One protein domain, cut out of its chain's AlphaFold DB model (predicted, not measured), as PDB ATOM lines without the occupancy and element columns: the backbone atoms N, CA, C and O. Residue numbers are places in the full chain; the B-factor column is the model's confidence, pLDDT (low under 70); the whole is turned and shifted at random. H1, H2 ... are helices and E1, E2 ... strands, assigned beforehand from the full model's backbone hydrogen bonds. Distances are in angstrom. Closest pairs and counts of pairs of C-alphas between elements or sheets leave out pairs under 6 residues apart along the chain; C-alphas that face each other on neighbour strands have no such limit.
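This is residues 2 to 51 of the 155 residues of an uncharacterized protein of Pseudomonas putida (UniProt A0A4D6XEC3). Look for a long, twisted ribbon of two antiparallel strands, E1 and E2, with the short helix H1 at one end and the helix H2 with a long loop at the other. The C-alphas span 41 by 18 by 17 A, a rod with the ribbon of E1 and E2 in its middle stretch, H1 and the tail to Gly 51 at one end, and H2 with its loop at the other, where residues 28 to 35 stick out. The printed part has 50 residues with two named helices and two named strands, in the order H1, E1, H2, E2; the sheet's order is E1 - E2, and the class is mixed, helices and strands. The whole is only just loose, close to extended, with a radius of gyration of the C-alphas of 14.6 A.

Find C-alpha 2 at (26.145, -13.547, 56.681), where H1 begins; this helix covers residues 2 to 6 and measures 6.2 A from first to last C-alpha. Go on to C-alpha 11 at (16.750, -5.971, 49.847); from there E1 runs through residues 11 to 17, 18.5 A long. H2 follows at residues 21 to 29, 12.2 A from first to last C-alpha. E2, residues 41 to 48, is 20.2 A long and ends at C-alpha 48, (17.029, -1.953, 52.511).

Begin with the sheet, where E1 and E2 are antiparallel neighbours, with 150 degrees between their N-to-C directions. The C-alphas of Arg 11 and Thr 48 face each other at 4.8 A, and at the other end those of Arg 17 and His 41 face each other at 4.3 A. Look at N 12 and O 47, 2.8 A apart, and at N 44 and O 14, 2.9 A apart: both pairs are within hydrogen-bond range. Outward from the sheet, H2 and E2 are near each other, with 6 pairs of C-alphas within 10 A but no pair within 8 A. H1 is apart from E2, and H1 is apart from H2. In H1 and H2 every O i to N i+4 pair is within hydrogen-bond range.

The two C-alphas farthest apart in the domain are those of Arg 35 and Gly 51, at 41.8 A, while the first and last printed C-alphas, of Lys 2 and Gly 51, are 12.4 A apart. Residues 28 to 35, of which 28 and 29 belong to H2, stand free. The printed part has no cut. The links from H1 to E1 and from E1 to H2 are tight, and the link from H2 to E2, 11 residues, is long. The mean pLDDT of the printed part is 79.7, and you will find the values under 70 at residues 30 to 39, inside that long link.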
ATOM      1  N   LYS A   2      24.954 -13.119  57.442       78.38
ATOM      2  CA  LYS A   2      26.145 -13.547  56.681       78.38
ATOM      3  C   LYS A   2      25.844 -13.992  55.237       78.38
ATOM      4  O   LYS A   2      26.451 -13.474  54.313       78.38
ATOM      5  N   GLN A   3      24.835 -14.843  55.038       80.56
ATOM      6  CA  GLN A   3      24.425 -15.300  53.697       80.56
ATOM      7  C   GLN A   3      23.914 -14.170  52.782       80.56
ATOM      8  O   GLN A   3      24.104 -14.237  51.573       80.56
ATOM      9  N   ARG A   4      23.274 -13.128  53.338       83.75
ATOM     10  CA  ARG A   4      22.832 -11.950  52.564       83.75
ATOM     11  C   ARG A   4      24.025 -11.095  52.145       83.75
ATOM     12  O   ARG A   4      24.118 -10.715  50.988       83.75
ATOM     13  N   ALA A   5      24.974 -10.882  53.058       77.56
ATOM     14  CA  ALA A   5      26.221 -10.177  52.767       77.56
ATOM     15  C   ALA A   5      27.086 -10.898  51.717       77.56
ATOM     16  O   ALA A   5      27.740 -10.250  50.906       77.56
ATOM     17  N   GLU A   6      27.080 -12.232  51.702       82.69
ATOM     18  CA  GLU A   6      27.771 -13.024  50.675       82.69
ATOM     19  C   GLU A   6      27.136 -12.877  49.285       82.69
ATOM     20  O   GLU A   6      27.854 -12.921  48.291       82.69
ATOM     21  N   LYS A   7      25.815 -12.662  49.217       83.06
ATOM     22  CA  LYS A   7      25.060 -12.467  47.968       83.06
ATOM     23  C   LYS A   7      24.913 -11.000  47.548       83.06
ATOM     24  O   LYS A   7      24.271 -10.739  46.538       83.06
ATOM     25  N   ASP A   8      25.455 -10.069  48.335       78.50
ATOM     26  CA  ASP A   8      25.236  -8.623  48.196       78.50
ATOM     27  C   ASP A   8      23.740  -8.251  48.079       78.50
ATOM     28  O   ASP A   8      23.353  -7.287  47.423       78.50
ATOM     29  N   ASP A   9      22.891  -9.027  48.761       85.88
ATOM     30  CA  ASP A   9      21.444  -8.852  48.764       85.88
ATOM     31  C   ASP A   9      21.035  -7.847  49.846       85.88
ATOM     32  O   ASP A   9      20.856  -8.187  51.023       85.88
ATOM     33  N   THR A  10      20.926  -6.589  49.426       88.19
ATOM     34  CA  THR A  10      20.553  -5.457  50.277       88.19
ATOM     35  C   THR A  10      19.050  -5.374  50.532       88.19
ATOM     36  O   THR A  10      18.637  -4.628  51.415       88.19
ATOM     37  N   ARG A  11      18.210  -6.119  49.803       90.25
ATOM     38  CA  ARG A  11      16.750  -5.971  49.847       90.25
ATOM     39  C   ARG A  11      16.136  -6.955  50.836       90.25
ATOM     40  O   ARG A  11      16.274  -8.172  50.721       90.25
ATOM     41  N   ILE A  12      15.395  -6.438  51.805       87.44
ATOM     42  CA  ILE A  12      14.560  -7.252  52.685       87.44
ATOM     43  C   ILE A  12      13.161  -7.271  52.087       87.44
ATOM     44  O   ILE A  12      12.457  -6.265  52.137       87.44
ATOM     45  N   THR A  13      12.766  -8.407  51.518       89.62
ATOM     46  CA  THR A  13      11.428  -8.608  50.960       89.62
ATOM     47  C   THR A  13      10.556  -9.473  51.867       89.62
ATOM     48  O   THR A  13      11.051 -10.283  52.659       89.62
ATOM     49  N   ARG A  14       9.239  -9.290  51.771       86.44
ATOM     50  CA  ARG A  14       8.225 -10.138  52.404       86.44
ATOM     51  C   ARG A  14       7.306 -10.705  51.333       86.44
ATOM     52  O   ARG A  14       6.922 -10.011  50.399       86.44
ATOM     53  N   SER A  15       6.938 -11.969  51.512       85.19
ATOM     54  CA  SER A  15       5.940 -12.619  50.673       85.19
ATOM     55  C   SER A  15       4.556 -12.041  50.971       85.19
ATOM     56  O   SER A  15       4.086 -12.112  52.109       85.19
ATOM     57  N   VAL A  16       3.917 -11.468  49.956       85.62
ATOM     58  CA  VAL A  16       2.558 -10.921  50.032       85.62
ATOM     59  C   VAL A  16       1.689 -11.556  48.963       85.62
ATOM     60  O   VAL A  16       2.154 -11.854  47.866       85.62
ATOM     61  N   ARG A  17       0.417 -11.798  49.277       82.44
ATOM     62  CA  ARG A  17      -0.526 -12.328  48.288       82.44
ATOM     63  C   ARG A  17      -0.736 -11.295  47.189       82.44
ATOM     64  O   ARG A  17      -1.022 -10.141  47.497       82.44
ATOM     65  N   LEU A  18      -0.627 -11.719  45.930       81.56
ATOM     66  CA  LEU A  18      -0.960 -10.857  44.802       81.56
ATOM     67  C   LEU A  18      -2.465 -10.573  44.803       81.56
ATOM     68  O   LEU A  18      -3.283 -11.475  44.997       81.56
ATOM     69  N   THR A  19      -2.829  -9.314  44.575       80.31
ATOM     70  CA  THR A  19      -4.224  -8.861  44.517       80.31
ATOM     71  C   THR A  19      -4.427  -7.890  43.359       80.31
ATOM     72  O   THR A  19      -3.483  -7.224  42.945       80.31
ATOM     73  N   GLY A  20      -5.659  -7.779  42.855       82.50
ATOM     74  CA  GLY A  20      -6.011  -6.810  41.815       82.50
ATOM     75  C   GLY A  20      -5.211  -7.002  40.523       82.50
ATOM     76  O   GLY A  20      -5.087  -8.122  40.029       82.50
ATOM     77  N   LEU A  21      -4.652  -5.909  40.005       79.81
ATOM     78  CA  LEU A  21      -3.970  -5.868  38.708       79.81
ATOM     79  C   LEU A  21      -2.745  -6.791  38.629       79.81
ATOM     80  O   LEU A  21      -2.519  -7.404  37.588       79.81
ATOM     81  N   ASP A  22      -1.990  -6.958  39.717       78.44
ATOM     82  CA  ASP A  22      -0.801  -7.824  39.715       78.44
ATOM     83  C   ASP A  22      -1.175  -9.310  39.630       78.44
ATOM     84  O   ASP A  22      -0.480 -10.115  39.005       78.44
ATOM     85  N   LEU A  23      -2.312  -9.678  40.229       79.56
ATOM     86  CA  LEU A  23      -2.866 -11.026  40.140       79.56
ATOM     87  C   LEU A  23      -3.394 -11.308  38.726       79.56
ATOM     88  O   LEU A  23      -3.171 -12.390  38.181       79.56
ATOM     89  N   GLU A  24      -4.064 -10.328  38.119       78.62
ATOM     90  CA  GLU A  24      -4.551 -10.409  36.739       78.62
ATOM     91  C   GLU A  24      -3.395 -10.531  35.741       78.62
ATOM     92  O   GLU A  24      -3.431 -11.403  34.873       78.62
ATOM     93  N   ALA A  25      -2.335  -9.735  35.903       78.44
ATOM     94  CA  ALA A  25      -1.128  -9.818  35.085       78.44
ATOM     95  C   ALA A  25      -0.419 -11.176  35.229       78.44
ATOM     96  O   ALA A  25      -0.002 -11.772  34.230       78.44
ATOM     97  N   TYR A  26      -0.329 -11.707  36.456       78.94
ATOM     98  CA  TYR A  26       0.223 -13.040  36.696       78.94
ATOM     99  C   TYR A  26      -0.571 -14.119  35.952       78.94
ATOM    100  O   TYR A  26       0.025 -14.941  35.260       78.94
ATOM    101  N   TYR A  27      -1.904 -14.110  36.038       80.12
ATOM    102  CA  TYR A  27      -2.748 -15.090  35.342       80.12
ATOM    103  C   TYR A  27      -2.852 -14.864  33.829       80.12
ATOM    104  O   TYR A  27      -3.138 -15.805  33.094       80.12
ATOM    105  N   ALA A  28      -2.622 -13.645  33.344       78.00
ATOM    106  CA  ALA A  28      -2.514 -13.375  31.913       78.00
ATOM    107  C   ALA A  28      -1.214 -13.948  31.323       78.00
ATOM    108  O   ALA A  28      -1.189 -14.362  30.166       78.00
ATOM    109  N   THR A  29      -0.147 -13.993  32.127       76.94
ATOM    110  CA  THR A  29       1.178 -14.469  31.702       76.94
ATOM    111  C   THR A  29       1.360 -15.972  31.947       76.94
ATOM    112  O   THR A  29       1.988 -16.659  31.144       76.94
ATOM    113  N   ASN A  30       0.780 -16.509  33.025       68.25
ATOM    114  CA  ASN A  30       0.817 -17.929  33.365       68.25
ATOM    115  C   ASN A  30      -0.522 -18.600  33.059       68.25
ATOM    116  O   ASN A  30      -1.562 -18.210  33.578       68.25
ATOM    117  N   ASN A  31      -0.486 -19.676  32.271       62.94
ATOM    118  CA  ASN A  31      -1.664 -20.401  31.782       62.94
ATOM    119  C   ASN A  31      -2.354 -21.275  32.863       62.94
ATOM    120  O   ASN A  31      -2.792 -22.393  32.597       62.94
ATOM    121  N   THR A  32      -2.399 -20.807  34.112       64.12
ATOM    122  CA  THR A  32      -2.900 -21.533  35.285       64.12
ATOM    123  C   THR A  32      -3.887 -20.672  36.069       64.12
ATOM    124  O   THR A  32      -3.499 -19.757  36.779       64.12
ATOM    125  N   LYS A  33      -5.188 -20.981  36.005       60.28
ATOM    126  CA  LYS A  33      -6.196 -20.358  36.882       60.28
ATOM    127  C   LYS A  33      -6.304 -21.156  38.184       60.28
ATOM    128  O   LYS A  33      -6.965 -22.190  38.227       60.28
ATOM    129  N   GLY A  34      -5.607 -20.705  39.225       60.22
ATOM    130  CA  GLY A  34      -5.704 -21.274  40.575       60.22
ATOM    131  C   GLY A  34      -6.973 -20.823  41.313       60.22
ATOM    132  O   GLY A  34      -7.583 -19.817  40.954       60.22
ATOM    133  N   ARG A  35      -7.383 -21.556  42.359       60.00
ATOM    134  CA  ARG A  35      -8.438 -21.102  43.286       60.00
ATOM    135  C   ARG A  35      -7.924 -19.901  44.088       60.00
ATOM    136  O   ARG A  35      -6.735 -19.808  44.356       60.00
ATOM    137  N   GLN A  36      -8.816 -19.024  44.550       58.03
ATOM    138  CA  GLN A  36      -8.457 -17.804  45.298       58.03
ATOM    139  C   GLN A  36      -7.663 -18.083  46.598       58.03
ATOM    140  O   GLN A  36      -6.919 -17.227  47.069       58.03
ATOM    141  N   ALA A  37      -7.789 -19.291  47.162       59.88
ATOM    142  CA  ALA A  37      -7.000 -19.758  48.305       59.88
ATOM    143  C   ALA A  37      -5.524 -20.053  47.958       59.88
ATOM    144  O   ALA A  37      -4.668 -19.919  48.830       59.88
ATOM    145  N   ASP A  38      -5.237 -20.369  46.690       67.81
ATOM    146  CA  ASP A  38      -3.910 -20.677  46.140       67.81
ATOM    147  C   ASP A  38      -3.351 -19.493  45.332       67.81
ATOM    148  O   ASP A  38      -2.578 -19.671  44.386       67.81
ATOM    149  N   ALA A  39      -3.788 -18.270  45.657       69.56
ATOM    150  CA  ALA A  39      -3.319 -17.080  44.967       69.56
ATOM    151  C   ALA A  39      -1.778 -16.991  45.060       69.56
ATOM    152  O   ALA A  39      -1.213 -17.145  46.154       69.56
ATOM    153  N   PRO A  40      -1.088 -16.762  43.929       79.25
ATOM    154  CA  PRO A  40       0.358 -16.600  43.899       79.25
ATOM    155  C   PRO A  40       0.783 -15.454  44.817       79.25
ATOM    156  O   PRO A  40       0.055 -14.478  45.023       79.25
ATOM    157  N   HIS A  41       1.973 -15.593  45.389       83.56
ATOM    158  CA  HIS A  41       2.563 -14.557  46.219       83.56
ATOM    159  C   HIS A  41       3.614 -13.795  45.414       83.56
ATOM    160  O   HIS A  41       4.368 -14.393  44.647       83.56
ATOM    161  N   GLY A  42       3.647 -12.482  45.602       82.88
ATOM    162  CA  GLY A  42       4.717 -11.605  45.157       82.88
ATOM    163  C   GLY A  42       5.689 -11.311  46.292       82.88
ATOM    164  O   GLY A  42       5.476 -11.698  47.445       82.88
ATOM    165  N   GLU A  43       6.756 -10.597  45.956       86.88
ATOM    166  CA  GLU A  43       7.700 -10.053  46.924       86.88
ATOM    167  C   GLU A  43       7.516  -8.540  47.036       86.88
ATOM    168  O   GLU A  43       7.673  -7.813  46.056       86.88
ATOM    169  N   GLU A  44       7.218  -8.058  48.239       87.62
ATOM    170  CA  GLU A  44       7.172  -6.630  48.556       87.62
ATOM    171  C   GLU A  44       8.449  -6.224  49.293       87.62
ATOM    172  O   GLU A  44       8.899  -6.927  50.200       87.62
ATOM    173  N   LEU A  45       9.045  -5.091  48.912       88.38
ATOM    174  CA  LEU A  45      10.214  -4.538  49.592       88.38
ATOM    175  C   LEU A  45       9.796  -3.931  50.936       88.38
ATOM    176  O   LEU A  45       9.036  -2.973  50.978       88.38
ATOM    177  N   VAL A  46      10.342  -4.468  52.022       91.25
ATOM    178  CA  VAL A  46      10.084  -4.010  53.394       91.25
ATOM    179  C   VAL A  46      11.142  -3.015  53.849       91.25
ATOM    180  O   VAL A  46      10.824  -2.026  54.495       91.25
ATOM    181  N   ALA A  47      12.406  -3.292  53.537       90.50
ATOM    182  CA  ALA A  47      13.529  -2.466  53.953       90.50
ATOM    183  C   ALA A  47      14.754  -2.722  53.073       90.50
ATOM    184  O   ALA A  47      14.859  -3.759  52.412       90.50
ATOM    185  N   THR A  48      15.709  -1.801  53.128       91.81
ATOM    186  CA  THR A  48      17.029  -1.953  52.511       91.81
ATOM    187  C   THR A  48      18.093  -1.940  53.605       91.81
ATOM    188  O   THR A  48      17.990  -1.177  54.562       91.81
ATOM    189  N   LEU A  49      19.097  -2.809  53.480       91.88
ATOM    190  CA  LEU A  49      20.296  -2.831  54.312       91.88
ATOM    191  C   LEU A  49      21.511  -2.518  53.454       91.88
ATOM    192  O   LEU A  49      21.951  -3.341  52.648       91.88
ATOM    193  N   GLU A  50      22.080  -1.338  53.649       92.19
ATOM    194  CA  GLU A  50      23.291  -0.939  52.942       92.19
ATOM    195  C   GLU A  50      24.562  -1.341  53.693       92.19
ATOM    196  O   GLU A  50      24.551  -1.651  54.879       92.19
ATOM    197  N   GLY A  51      25.699  -1.341  52.995       88.50
ATOM    198  CA  GLY A  51      26.998  -1.541  53.644       88.50
ATOM    199  C   GLY A  51      27.291  -2.978  54.091       88.50
ATOM    200  O   GLY A  51      28.270  -3.204  54.799       88.50
TER     201      GLY A  51